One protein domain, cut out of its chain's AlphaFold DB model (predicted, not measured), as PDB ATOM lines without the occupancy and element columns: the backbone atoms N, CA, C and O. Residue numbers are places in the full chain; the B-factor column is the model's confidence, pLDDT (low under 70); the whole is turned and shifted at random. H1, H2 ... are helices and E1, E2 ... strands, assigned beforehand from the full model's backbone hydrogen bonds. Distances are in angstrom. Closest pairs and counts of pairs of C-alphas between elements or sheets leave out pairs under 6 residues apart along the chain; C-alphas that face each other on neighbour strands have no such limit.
ATOM      1  N   GLY A 474      41.611  -2.165  55.922       84.81
ATOM      2  CA  GLY A 474      40.859  -2.749  57.033       84.81
ATOM      3  C   GLY A 474      41.508  -2.503  58.400       84.81
ATOM      4  O   GLY A 474      41.583  -3.416  59.218       84.81
ATOM      5  N   GLY A 475      42.054  -1.302  58.626       84.25
ATOM      6  CA  GLY A 475      42.704  -0.925  59.893       84.25
ATOM      7  C   GLY A 475      44.119  -1.486  60.104       84.25
ATOM      8  O   GLY A 475      44.735  -1.220  61.134       84.25
ATOM      9  N   VAL A 476      44.677  -2.218  59.133       87.94
ATOM     10  CA  VAL A 476      46.037  -2.780  59.202       87.94
ATOM     11  C   VAL A 476      46.902  -2.202  58.089       87.94
ATOM     12  O   VAL A 476      46.449  -2.066  56.956       87.94
ATOM     13  N   CYS A 477      48.166  -1.896  58.385       90.69
ATOM     14  CA  CYS A 477      49.114  -1.479  57.356       90.69
ATOM     15  C   CYS A 477      49.515  -2.674  56.480       90.69
ATOM     16  O   CYS A 477      50.143  -3.619  56.961       90.69
ATOM     17  N   ARG A 478      49.132  -2.659  55.200       90.50
ATOM     18  CA  ARG A 478      49.368  -3.751  54.243       90.50
ATOM     19  C   ARG A 478      50.245  -3.282  53.088       90.50
ATOM     20  O   ARG A 478      50.108  -2.156  52.619       90.50
ATOM     21  N   ASP A 479      51.118  -4.167  52.611       91.12
ATOM     22  CA  ASP A 479      51.897  -3.965  51.385       91.12
ATOM     23  C   ASP A 479      51.071  -4.381  50.158       91.12
ATOM     24  O   ASP A 479      50.640  -5.533  50.035       91.12
ATOM     25  N   LEU A 480      50.868  -3.436  49.244       90.69
ATOM     26  CA  LEU A 480      50.053  -3.579  48.042       90.69
ATOM     27  C   LEU A 480      50.725  -4.388  46.918       90.69
ATOM     28  O   LEU A 480      50.165  -4.549  45.837       90.69
ATOM     29  N   ARG A 481      51.937  -4.903  47.139       91.19
ATOM     30  CA  ARG A 481      52.624  -5.820  46.211       91.19
ATOM     31  C   ARG A 481      52.308  -7.287  46.499       91.19
ATOM     32  O   ARG A 481      52.757  -8.178  45.785       91.19
ATOM     33  N   THR A 482      51.572  -7.546  47.577       91.75
ATOM     34  CA  THR A 482      51.187  -8.894  47.996       91.75
ATOM     35  C   THR A 482      49.933  -9.359  47.265       91.75
ATOM     36  O   THR A 482      49.062  -8.556  46.930       91.75
ATOM     37  N   ASN A 483      49.784 -10.675  47.082       90.81
ATOM     38  CA  ASN A 483      48.604 -11.245  46.422       90.81
ATOM     39  C   ASN A 483      47.275 -10.860  47.075       90.81
ATOM     40  O   ASN A 483      46.270 -10.861  46.383       90.81
ATOM     41  N   GLY A 484      47.248 -10.549  48.373       88.56
ATOM     42  CA  GLY A 484      46.014 -10.201  49.079       88.56
ATOM     43  C   GLY A 484      45.545  -8.755  48.899       88.56
ATOM     44  O   GLY A 484      44.417  -8.460  49.274       88.56
ATOM     45  N   ASN A 485      46.399  -7.858  48.390       89.94
ATOM     46  CA  ASN A 485      46.090  -6.432  48.220       89.94
ATOM     47  C   ASN A 485      46.766  -5.864  46.961       89.94
ATOM     48  O   ASN A 485      47.381  -4.802  46.996       89.94
ATOM     49  N   CYS A 486      46.733  -6.610  45.863       90.25
ATOM     50  CA  CYS A 486      47.518  -6.317  44.675       90.25
ATOM     51  C   CYS A 486      47.098  -4.998  44.015       90.25
ATOM     52  O   CYS A 486      46.023  -4.901  43.431       90.25
ATOM     53  N   GLY A 487      47.935  -3.967  44.122       85.75
ATOM     54  CA  GLY A 487      47.666  -2.637  43.568       85.75
ATOM     55  C   GLY A 487      46.574  -1.835  44.294       85.75
ATOM     56  O   GLY A 487      46.479  -0.628  44.089       85.75
ATOM     57  N   GLY A 488      45.792  -2.455  45.184       87.56
ATOM     58  CA  GLY A 488      44.732  -1.794  45.942       87.56
ATOM     59  C   GLY A 488      44.242  -2.604  47.144       87.56
ATOM     60  O   GLY A 488      44.373  -3.830  47.190       87.56
ATOM     61  N   CYS A 489      43.684  -1.907  48.137       85.88
ATOM     62  CA  CYS A 489      43.108  -2.546  49.320       85.88
ATOM     63  C   CYS A 489      41.913  -3.419  48.910       85.88
ATOM     64  O   CYS A 489      40.970  -2.926  48.296       85.88
ATOM     65  N   GLY A 490      41.961  -4.712  49.248       80.56
ATOM     66  CA  GLY A 490      40.899  -5.673  48.922       80.56
ATOM     67  C   GLY A 490      41.064  -6.421  47.593       80.56
ATOM     68  O   GLY A 490      40.300  -7.351  47.337       80.56
ATOM     69  N   VAL A 491      42.079  -6.101  46.780       87.56
ATOM     70  CA  VAL A 491      42.361  -6.837  45.534       87.56
ATOM     71  C   VAL A 491      43.129  -8.121  45.850       87.56
ATOM     72  O   VAL A 491      44.358  -8.133  45.936       87.56
ATOM     73  N   ASN A 492      42.401  -9.220  46.038       90.31
ATOM     74  CA  ASN A 492      42.981 -10.508  46.410       90.31
ATOM     75  C   ASN A 492      43.132 -11.448  45.202       90.31
ATOM     76  O   ASN A 492      42.229 -12.217  44.883       90.31
ATOM     77  N   CYS A 493      44.303 -11.447  44.565       90.88
ATOM     78  CA  CYS A 493      44.618 -12.335  43.443       90.88
ATOM     79  C   CYS A 493      44.534 -13.824  43.808       90.88
ATOM     80  O   CYS A 493      44.160 -14.631  42.956       90.88
ATOM     81  N   ASN A 494      44.812 -14.196  45.067       90.50
ATOM     82  CA  ASN A 494      44.684 -15.594  45.495       90.50
ATOM     83  C   ASN A 494      43.237 -16.084  45.395       90.50
ATOM     84  O   ASN A 494      43.021 -17.257  45.109       90.50
ATOM     85  N   ALA A 495      42.253 -15.199  45.599       88.75
ATOM     86  CA  ALA A 495      40.836 -15.560  45.548       88.75
ATOM     87  C   ALA A 495      40.402 -16.080  44.167       88.75
ATOM     88  O   ALA A 495      39.405 -16.786  44.065       88.75
ATOM     89  N   ILE A 496      41.169 -15.768  43.120       88.06
ATOM     90  CA  ILE A 496      40.922 -16.210  41.743       88.06
ATOM     91  C   ILE A 496      42.066 -17.067  41.182       88.06
ATOM     92  O   ILE A 496      42.157 -17.263  39.974       88.06
ATOM     93  N   GLY A 497      42.945 -17.582  42.050       88.44
ATOM     94  CA  GLY A 497      44.050 -18.464  41.658       88.44
ATOM     95  C   GLY A 497      45.163 -17.780  40.856       88.44
ATOM     96  O   GLY A 497      45.905 -18.458  40.150       88.44
ATOM     97  N   LEU A 498      45.279 -16.453  40.945       91.25
ATOM     98  CA  LEU A 498      46.254 -15.657  40.200       91.25
ATOM     99  C   LEU A 498      47.362 -15.109  41.105       91.25
ATOM    100  O   LEU A 498      47.229 -15.021  42.326       91.25
ATOM    101  N   SER A 499      48.460 -14.676  40.485       92.19
ATOM    102  CA  SER A 499      49.584 -14.039  41.176       92.19
ATOM    103  C   SER A 499      49.612 -12.538  40.918       92.19
ATOM    104  O   SER A 499      49.534 -12.109  39.766       92.19
ATOM    105  N   CYS A 500      49.797 -11.747  41.968       92.50
ATOM    106  CA  CYS A 500      50.098 -10.332  41.856       92.50
ATOM    107  C   CYS A 500      51.468 -10.146  41.214       92.50
ATOM    108  O   CYS A 500      52.456 -10.731  41.658       92.50
ATOM    109  N   ALA A 501      51.536  -9.329  40.170       91.31
ATOM    110  CA  ALA A 501      52.798  -8.994  39.539       91.31
ATOM    111  C   ALA A 501      52.780  -7.559  39.006       91.31
ATOM    112  O   ALA A 501      51.728  -6.931  38.871       91.31
ATOM    113  N   ASN A 502      53.975  -7.034  38.751       88.25
ATOM    114  CA  ASN A 502      54.155  -5.705  38.188       88.25
ATOM    115  C   ASN A 502      53.746  -5.714  36.707       88.25
ATOM    116  O   ASN A 502      54.160  -6.604  35.962       88.25
ATOM    117  N   THR A 503      52.963  -4.726  36.284       84.00
ATOM    118  CA  THR A 503      52.478  -4.598  34.902       84.00
ATOM    119  C   THR A 503      53.526  -4.050  33.930       84.00
ATOM    120  O   THR A 503      53.307  -4.068  32.725       84.00
ATOM    121  N   GLY A 504      54.664  -3.557  34.430       78.75
ATOM    122  CA  GLY A 504      55.725  -2.896  33.659       78.75
ATOM    123  C   GLY A 504      55.490  -1.398  33.439       78.75
ATOM    124  O   GLY A 504      56.424  -0.674  33.114       78.75
ATOM    125  N   THR A 505      54.269  -0.925  33.685       76.88
ATOM    126  CA  THR A 505      53.808   0.463  33.498       76.88
ATOM    127  C   THR A 505      53.667   1.236  34.813       76.88
ATOM    128  O   THR A 505      53.123   2.333  34.838       76.88
ATOM    129  N   GLY A 506      54.199   0.689  35.914       77.62
ATOM    130  CA  GLY A 506      54.327   1.391  37.196       77.62
ATOM    131  C   GLY A 506      53.439   0.875  38.329       77.62
ATOM    132  O   GLY A 506      53.605   1.337  39.458       77.62
ATOM    133  N   GLY A 507      52.561  -0.107  38.090       85.81
ATOM    134  CA  GLY A 507      51.742  -0.698  39.150       85.81
ATOM    135  C   GLY A 507      51.599  -2.209  39.111       85.81
ATOM    136  O   GLY A 507      52.386  -2.911  38.479       85.81
ATOM    137  N   TYR A 508      50.637  -2.707  39.889       88.94
ATOM    138  CA  TYR A 508      50.472  -4.131  40.165       88.94
ATOM    139  C   TYR A 508      49.052  -4.588  39.841       88.94
ATOM    140  O   TYR A 508      48.079  -3.879  40.094       88.94
ATOM    141  N   SER A 509      48.951  -5.785  39.272       89.25
ATOM    142  CA  SER A 509      47.686  -6.429  38.922       89.25
ATOM    143  C   SER A 509      47.813  -7.957  39.003       89.25
ATOM    144  O   SER A 509      48.915  -8.515  38.991       89.25
ATOM    145  N   CYS A 510      46.677  -8.649  39.101       91.25
ATOM    146  CA  CYS A 510      46.608 -10.103  39.065       91.25
ATOM    147  C   CYS A 510      46.894 -10.630  37.650       91.25
ATOM    148  O   CYS A 510      46.125 -10.406  36.713       91.25
ATOM    149  N   ARG A 511      48.008 -11.351  37.507       91.44
ATOM    150  CA  ARG A 511      48.495 -11.956  36.263       91.44
ATOM    151  C   ARG A 511      47.907 -13.347  36.046       91.44
ATOM    152  O   ARG A 511      47.909 -14.160  36.966       91.44
ATOM    153  N   GLY A 512      47.530 -13.649  34.808       88.00
ATOM    154  CA  GLY A 512      47.124 -14.979  34.345       88.00
ATOM    155  C   GLY A 512      45.616 -15.186  34.208       88.00
ATOM    156  O   GLY A 512      45.177 -16.328  34.142       88.00
ATOM    157  N   CYS A 513      44.818 -14.118  34.181       88.00
ATOM    158  CA  CYS A 513      43.373 -14.246  34.017       88.00
ATOM    159  C   CYS A 513      43.012 -14.875  32.658       88.00
ATOM    160  O   CYS A 513      43.742 -14.743  31.676       88.00
ATOM    161  N   SER A 514      41.860 -15.541  32.592       86.75
ATOM    162  CA  SER A 514      41.334 -16.142  31.357       86.75
ATOM    163  C   SER A 514      39.968 -15.587  30.945       86.75
ATOM    164  O   SER A 514      39.567 -15.735  29.793       86.75
ATOM    165  N   THR A 515      39.247 -14.937  31.866       89.50
ATOM    166  CA  THR A 515      37.899 -14.393  31.641       89.50
ATOM    167  C   THR A 515      37.702 -13.070  32.380       89.50
ATOM    168  O   THR A 515      38.241 -12.875  33.472       89.50
ATOM    169  N   ASN A 516      36.875 -12.174  31.829       89.75
ATOM    170  CA  ASN A 516      36.529 -10.903  32.483       89.75
ATOM    171  C   ASN A 516      35.868 -11.115  33.854       89.75
ATOM    172  O   ASN A 516      36.204 -10.413  34.802       89.75
ATOM    173  N   ALA A 517      35.001 -12.127  33.986       89.38
ATOM    174  CA  ALA A 517      34.275 -12.421  35.224       89.38
ATOM    175  C   ALA A 517      35.210 -12.631  36.431       89.38
ATOM    176  O   ALA A 517      34.932 -12.131  37.518       89.38
ATOM    177  N   SER A 518      36.353 -13.301  36.226       87.75
ATOM    178  CA  SER A 518      37.354 -13.515  37.284       87.75
ATOM    179  C   SER A 518      37.961 -12.208  37.807       87.75
ATOM    180  O   SER A 518      38.184 -12.046  39.001       87.75
ATOM    181  N   CYS A 519      38.172 -11.223  36.938       88.38
ATOM    182  CA  CYS A 519      38.684  -9.920  37.346       88.38
ATOM    183  C   CYS A 519      37.595  -9.060  37.996       88.38
ATOM    184  O   CYS A 519      37.869  -8.318  38.939       88.38
ATOM    185  N   GLN A 520      36.347  -9.200  37.544       89.81
ATOM    186  CA  GLN A 520      35.217  -8.452  38.089       89.81
ATOM    187  C   GLN A 520      34.901  -8.812  39.538       89.81
ATOM    188  O   GLN A 520      34.508  -7.940  40.311       89.81
ATOM    189  N   SER A 521      35.131 -10.068  39.930       86.44
ATOM    190  CA  SER A 521      34.904 -10.521  41.303       86.44
ATOM    191  C   SER A 521      35.894  -9.963  42.332       86.44
ATOM    192  O   SER A 521      35.621 -10.065  43.524       86.44
ATOM    193  N   ILE A 522      37.032  -9.398  41.908       86.44
ATOM    194  CA  ILE A 522      38.078  -8.885  42.818       86.44
ATOM    195  C   ILE A 522      38.385  -7.388  42.658       86.44
ATOM    196  O   ILE A 522      39.094  -6.832  43.492       86.44
ATOM    197  N   LEU A 523      37.885  -6.748  41.597       82.00
ATOM    198  CA  LEU A 523      38.057  -5.316  41.325       82.00
ATOM    199  C   LEU A 523      36.694  -4.609  41.329       82.00
ATOM    200  O   LEU A 523      36.302  -4.004  42.324       82.00
ATOM    201  N   ASN A 524      35.950  -4.692  40.224       79.38
ATOM    202  CA  ASN A 524      34.569  -4.223  40.106       79.38
ATOM    203  C   ASN A 524      33.891  -4.822  38.863       79.38
ATOM    204  O   ASN A 524      34.554  -5.386  37.999       79.38
ATOM    205  N   GLY A 525      32.581  -4.619  38.708       80.56
ATOM    206  CA  GLY A 525      31.815  -5.122  37.557       80.56
ATOM    207  C   GLY A 525      32.277  -4.634  36.174       80.56
ATOM    208  O   GLY A 525      31.881  -5.218  35.172       80.56
ATOM    209  N   SER A 526      33.130  -3.610  36.102       81.31
ATOM    210  CA  SER A 526      33.683  -3.097  34.843       81.31
ATOM    211  C   SER A 526      35.037  -3.709  34.491       81.31
ATOM    212  O   SER A 526      35.508  -3.501  33.380       81.31
ATOM    213  N   ALA A 527      35.676  -4.455  35.393       86.44
ATOM    214  CA  ALA A 527      37.005  -5.003  35.159       86.44
ATOM    215  C   ALA A 527      37.027  -6.003  33.990       86.44
ATOM    216  O   ALA A 527      36.069  -6.739  33.740       86.44
ATOM    217  N   THR A 528      38.147  -6.048  33.277       87.56
ATOM    218  CA  THR A 528      38.341  -6.931  32.120       87.56
ATOM    219  C   THR A 528      39.614  -7.748  32.269       87.56
ATOM    220  O   THR A 528      40.527  -7.392  33.010       87.56
ATOM    221  N   CYS A 529      39.673  -8.882  31.582       89.12
ATOM    222  CA  CYS A 529      40.882  -9.665  31.444       89.12
ATOM    223  C   CYS A 529      41.536  -9.318  30.109       89.12
ATOM    224  O   CYS A 529      41.009  -9.615  29.037       89.12
ATOM    225  N   TYR A 530      42.678  -8.650  30.175       86.56
ATOM    226  CA  TYR A 530      43.361  -8.142  28.996       86.56
ATOM    227  C   TYR A 530      44.404  -9.112  28.469       86.56
ATOM    228  O   TYR A 530      45.039  -9.818  29.244       86.56
ATOM    229  N   ASN A 531      44.625  -9.076  27.152       81.00
ATOM    230  CA  ASN A 531      45.635  -9.855  26.436       81.00
ATOM    231  C   ASN A 531      45.468 -11.380  26.520       81.00
ATOM    232  O   ASN A 531      46.443 -12.130  26.501       81.00
ATOM    233  N   VAL A 532      44.218 -11.853  26.581       78.62
ATOM    234  CA  VAL A 532      43.889 -13.294  26.603       78.62
ATOM    235  C   VAL A 532      44.416 -14.018  25.357       78.62
ATOM    236  O   VAL A 532      44.795 -15.181  25.433       78.62
ATOM    237  N   ALA A 533      44.487 -13.322  24.215       76.56
ATOM    238  CA  ALA A 533      44.956 -13.878  22.946       76.56
ATOM    239  C   ALA A 533      46.494 -13.957  22.814       76.56
ATOM    240  O   ALA A 533      46.978 -14.704  21.966       76.56
ATOM    241  N   ALA A 534      47.263 -13.222  23.631       76.75
ATOM    242  CA  ALA A 534      48.729 -13.235  23.615       76.75
ATOM    243  C   ALA A 534      49.297 -13.093  25.047       76.75
ATOM    244  O   ALA A 534      49.659 -11.995  25.471       76.75
ATOM    245  N   PRO A 535      49.370 -14.188  25.829       78.12
ATOM    246  CA  PRO A 535      49.742 -14.135  27.242       78.12
ATOM    247  C   PRO A 535      51.131 -13.505  27.500       78.12
ATOM    248  O   PRO A 535      52.029 -13.621  26.666       78.12
ATOM    249  N   PRO A 536      51.355 -12.896  28.687       77.56
ATOM    250  CA  PRO A 536      50.510 -13.006  29.875       77.56
ATOM    251  C   PRO A 536      49.330 -12.028  29.907       77.56
ATOM    252  O   PRO A 536      49.486 -10.836  29.644       77.56
ATOM    253  N   ALA A 537      48.169 -12.551  30.306       86.94
ATOM    254  CA  ALA A 537      46.950 -11.783  30.522       86.94
ATOM    255  C   ALA A 537      46.892 -11.173  31.934       86.94
ATOM    256  O   ALA A 537      47.494 -11.720  32.862       86.94
ATOM    257  N   TRP A 538      46.175 -10.062  32.115       88.00
ATOM    258  CA  TRP A 538      46.113  -9.326  33.390       88.00
ATOM    259  C   TRP A 538      44.711  -8.813  33.699       88.00
ATOM    260  O   TRP A 538      43.989  -8.403  32.788       88.00
ATOM    261  N   CYS A 539      44.354  -8.787  34.986       88.81
ATOM    262  CA  CYS A 539      43.112  -8.171  35.435       88.81
ATOM    263  C   CYS A 539      43.201  -6.647  35.405       88.81
ATOM    264  O   CYS A 539      43.924  -6.020  36.175       88.81
ATOM    265  N   GLN A 540      42.437  -6.042  34.516       86.62
ATOM    266  CA  GLN A 540      42.425  -4.612  34.295       86.62
ATOM    267  C   GLN A 540      41.269  -3.954  35.024       86.62
ATOM    268  O   GLN A 540      40.120  -4.376  34.890       86.62
ATOM    269  N   CYS A 541      41.575  -2.876  35.741       83.50
ATOM    270  CA  CYS A 541      40.557  -1.905  36.114       83.50
ATOM    271  C   CYS A 541      40.141  -1.108  34.864       83.50
ATOM    272  O   CYS A 541      40.910  -0.985  33.907       83.50
ATOM    273  N   GLN A 542      38.912  -0.602  34.839       81.75
ATOM    274  CA  GLN A 542      38.396   0.173  33.710       81.75
ATOM    275  C   GLN A 542      37.955   1.544  34.215       81.75
ATOM    276  O   GLN A 542      37.101   1.644  35.099       81.75
ATOM    277  N   CYS A 543      38.542   2.594  33.644       76.75
ATOM    278  CA  CYS A 543      38.060   3.956  33.816       76.75
ATOM    279  C   CYS A 543      36.945   4.235  32.797       76.75
ATOM    280  O   CYS A 543      36.921   3.682  31.701       76.75
ATOM    281  N   SER A 544      36.013   5.123  33.140       69.94
ATOM    282  CA  SER A 544      35.002   5.621  32.197       69.94
ATOM    283  C   SER A 544      35.576   6.596  31.151       69.94
ATOM    284  O   SER A 544      34.860   7.010  30.243       69.94
ATOM    285  N   SER A 545      36.856   6.962  31.269       65.44
ATOM    286  CA  SER A 545      37.600   7.868  30.388       65.44
ATOM    287  C   SER A 545      39.076   7.459  30.319       65.44
ATOM    288  O   SER A 545      39.619   7.085  31.357       65.44
ATOM    289  N   ASN A 546      39.738   7.644  29.167       68.12
ATOM    290  CA  ASN A 546      41.184   7.420  29.012       68.12
ATOM    291  C   ASN A 546      41.981   8.340  29.965       68.12
ATOM    292  O   ASN A 546      42.049   9.550  29.734       68.12
ATOM    293  N   GLY A 547      42.565   7.791  31.036       74.94
ATOM    294  CA  GLY A 547      43.382   8.529  32.009       74.94
ATOM    295  C   GLY A 547      43.375   7.931  33.421       74.94
ATOM    296  O   GLY A 547      42.849   6.846  33.654       74.94
ATOM    297  N   VAL A 548      43.963   8.642  34.389       80.94
ATOM    298  CA  VAL A 548      43.960   8.217  35.800       80.94
ATOM    299  C   VAL A 548      42.690   8.688  36.490       80.94
ATOM    300  O   VAL A 548      42.455   9.889  36.625       80.94
ATOM    301  N   CYS A 549      41.883   7.739  36.956       77.31
ATOM    302  CA  CYS A 549      40.623   8.009  37.632       77.31
ATOM    303  C   CYS A 549      40.652   7.503  39.080       77.31
ATOM    304  O   CYS A 549      41.161   6.420  39.394       77.31
ATOM    305  N   SER A 550      40.094   8.289  40.000       74.56
ATOM    306  CA  SER A 550      39.945   7.863  41.390       74.56
ATOM    307  C   SER A 550      38.921   6.729  41.475       74.56
ATOM    308  O   SER A 550      37.785   6.887  41.037       74.56
ATOM    309  N   ASN A 551      39.315   5.597  42.068       71.94
ATOM    310  CA  ASN A 551      38.423   4.484  42.402       71.94
ATOM    311  C   ASN A 551      37.675   3.825  41.211       71.94
ATOM    312  O   ASN A 551      36.543   3.365  41.358       71.94
ATOM    313  N   GLY A 552      38.319   3.693  40.043       70.06
ATOM    314  CA  GLY A 552      37.822   2.927  38.879       70.06
ATOM    315  C   GLY A 552      37.794   1.397  39.063       70.06
ATOM    316  O   GLY A 552      38.008   0.654  38.109       70.06
ATOM    317  N   GLY A 553      37.577   0.912  40.293       71.44
ATOM    318  CA  GLY A 553      37.628  -0.515  40.656       71.44
ATOM    319  C   GLY A 553      38.808  -0.938  41.518       71.44
ATOM    320  O   GLY A 553      39.014  -2.127  41.712       71.44
ATOM    321  N   CYS A 554      39.576   0.022  42.031       79.50
ATOM    322  CA  CYS A 554      40.768  -0.226  42.844       79.50
ATOM    323  C   CYS A 554      40.535  -0.113  44.359       79.50
ATOM    324  O   CYS A 554      41.466  -0.323  45.137       79.50
ATOM    325  N   GLY A 555      39.317   0.248  44.775       77.50
ATOM    326  CA  GLY A 555      38.981   0.534  46.166       77.50
ATOM    327  C   GLY A 555      39.249   1.988  46.576       77.50
ATOM    328  O   GLY A 555      39.845   2.786  45.845       77.50
ATOM    329  N   ALA A 556      38.772   2.345  47.772       76.81
ATOM    330  CA  ALA A 556      38.901   3.692  48.321       76.81
ATOM    331  C   ALA A 556      40.377   4.085  48.524       76.81
ATOM    332  O   ALA A 556      41.195   3.284  48.973       76.81
ATOM    333  N   GLY A 557      40.718   5.331  48.172       78.56
ATOM    334  CA  GLY A 557      42.080   5.862  48.297       78.56
ATOM    335  C   GLY A 557      43.085   5.336  47.262       78.56
ATOM    336  O   GLY A 557      44.268   5.654  47.364       78.56
ATOM    337  N   MET A 558      42.622   4.570  46.266       85.69
ATOM    338  CA  MET A 558      43.435   4.050  45.164       85.69
ATOM    339  C   MET A 558      43.014   4.649  43.823       85.69
ATOM    340  O   MET A 558      41.864   5.055  43.612       85.69
ATOM    341  N   PHE A 559      43.958   4.670  42.893       86.56
ATOM    342  CA  PHE A 559      43.782   5.198  41.549       86.56
ATOM    343  C   PHE A 559      43.806   4.047  40.547       86.56
ATOM    344  O   PHE A 559      44.692   3.193  40.607       86.56
ATOM    345  N   CYS A 560      42.829   4.029  39.642       86.81
ATOM    346  CA  CYS A 560      42.888   3.195  38.450       86.81
ATOM    347  C   CYS A 560      43.628   3.978  37.368       86.81
ATOM    348  O   CYS A 560      43.298   5.137  37.103       86.81
ATOM    349  N   HIS A 561      44.643   3.355  36.785       86.19
ATOM    350  CA  HIS A 561      45.453   3.905  35.707       86.19
ATOM    351  C   HIS A 561      45.088   3.181  34.418       86.19
ATOM    352  O   HIS A 561      45.255   1.964  34.338       86.19
ATOM    353  N   ASP A 562      44.572   3.926  33.443       81.75
ATOM    354  CA  ASP A 562      44.207   3.429  32.116       81.75
ATOM    355  C   ASP A 562      45.329   3.757  31.120       81.75
ATOM    356  O   ASP A 562      45.401   4.875  30.602       81.75
ATOM    357  N   CYS A 563      46.271   2.822  30.926       75.31
ATOM    358  CA  CYS A 563      47.469   3.040  30.114       75.31
ATOM    359  C   CYS A 563      47.413   2.260  28.795       75.31
ATOM    360  O   CYS A 563      46.917   1.129  28.767       75.31
ATOM    361  N   PRO A 564      48.011   2.782  27.701       69.88
ATOM    362  CA  PRO A 564      48.093   2.065  26.434       69.88
ATOM    363  C   PRO A 564      48.725   0.680  26.622       69.88
ATOM    364  O   PRO A 564      49.918   0.539  26.879       69.88
ATOM    365  N   GLY A 565      47.894  -0.353  26.516       67.38
ATOM    366  CA  GLY A 565      48.310  -1.742  26.615       67.38
ATOM    367  C   GLY A 565      48.306  -2.367  28.014       67.38
ATOM    368  O   GLY A 565      48.527  -3.567  28.077       67.38
ATOM    369  N   THR A 566      48.031  -1.651  29.115       73.38
ATOM    370  CA  THR A 566      47.741  -2.259  30.438       73.38
ATOM    371  C   THR A 566      46.997  -1.292  31.365       73.38
ATOM    372  O   THR A 566      47.441  -0.161  31.503       73.38
ATOM    373  N   ASN A 567      45.983  -1.755  32.104       82.44
ATOM    374  CA  ASN A 567      45.354  -0.966  33.174       82.44
ATOM    375  C   ASN A 567      45.626  -1.587  34.542       82.44
ATOM    376  O   ASN A 567      45.583  -2.812  34.687       82.44
ATOM    377  N   PHE A 568      45.901  -0.761  35.548       85.75
ATOM    378  CA  PHE A 568      46.289  -1.240  36.874       85.75
ATOM    379  C   PHE A 568      45.857  -0.310  38.005       85.75
ATOM    380  O   PHE A 568      45.538   0.859  37.802       85.75
ATOM    381  N   CYS A 569      45.895  -0.847  39.222       86.00
ATOM    382  CA  CYS A 569      45.637  -0.099  40.440       86.00
ATOM    383  C   CYS A 569      46.947   0.357  41.087       86.00
ATOM    384  O   CYS A 569      47.915  -0.408  41.166       86.00
ATOM    385  N   ALA A 570      46.982   1.604  41.555       87.00
ATOM    386  CA  ALA A 570      48.116   2.143  42.291       87.00
ATOM    387  C   ALA A 570      47.687   3.139  43.385       87.00
ATOM    388  O   ALA A 570      46.659   3.809  43.264       87.00
ATOM    389  N   PRO A 571      48.495   3.294  44.449       84.88
ATOM    390  CA  PRO A 571      48.180   4.170  45.576       84.88
ATOM    391  C   PRO A 571      48.542   5.651  45.347       84.88
ATOM    392  O   PRO A 571      48.499   6.459  46.278       84.88
TER     393      PRO A 571
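This is residues 474 to 571 of the 576 residues of an uncharacterized protein of Sandaracinaceae bacterium (UniProt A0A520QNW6). What would one see first? Two small strand hairpins, E2 with E3 and E4 with E5, sit next to a three-stranded sheet of E6, E7 and E8, with strands E3, E5 and E8 close together in the middle. The short helices H1 and H2 lie by the hairpins, away from that sheet, and strand E1 lies out at one end of the longest axis. What is it built of, and how large is it? The printed part has 98 residues, with two named helices and eight named strands in the order E1 H1 E2 E3 H2 E4 E5 E6 E7 E8; the class is mixed, with 40 residues, under half, in named elements. The three sheets, E2 - E3, E4 - E5 and E6 - E7 - E8, are antiparallel. The whole is compact, with a radius of gyration of the C-alphas of 11.7 A and spans of 39 by 29 by 24 A.

What comes first? E1, residues 476 to 479, pairs with no named strand, and it is apart from H1, residues 493 to 496. The hairpin of E2, residues 499 to 502, and E3, residues 508 to 511, has N 501 and O 509 within hydrogen-bond range at 3.0 A. Where are the next helix and hairpin? H2, residues 516 to 520, is close to H1 but not clearly touching, the closest C-alphas being those of Ile 496 and Ser 518 at 6.3 A. E4, residues 528 to 530, and E5, residues 538 to 540, form a hairpin with N 540 and O 528 at 2.8 A. The closest C-alphas of E3 and E5, those of Arg 511 and Trp 538, are 4.6 A apart. How does the last sheet stand? E6, residues 548 to 550, E7, residues 559 to 563, and E8, residues 566 to 570, form a meander, each strand the antiparallel neighbour of the one before, with N 549 and O 560 at 3.0 A and N 561 and O 568 at 2.8 A. The closest C-alphas of E5 and E8, those of Gln 540 and Asn 567, are 4.8 A apart. Neither H1 nor H2 is on this sheet. What of the helix backbones? Every O i to N i+4 pair in H2 is within hydrogen-bond range, and H1 is too short for such a pair.

Where does the first element begin? C-alpha 476 of E1 is at (46.037, -2.780, 59.202). Where does the last one end, and which are longest? C-alpha 570 of E8 is at (48.116, 2.143, 42.291). E8 measures 12.6 A from first to last C-alpha, E7 12.2 A and E2 10.0 A.

How far does it reach? The two C-alphas farthest apart, those of Gly 475 and Ala 533, are 39.2 A apart. Is it cut, and which link is long? The printed part has no cut, and the link from E1 to H1, 13 residues, is long. Where is confidence low? Residues 544 to 546 and 564 to 565 are under 70, while the mean pLDDT of the printed part is 83.9.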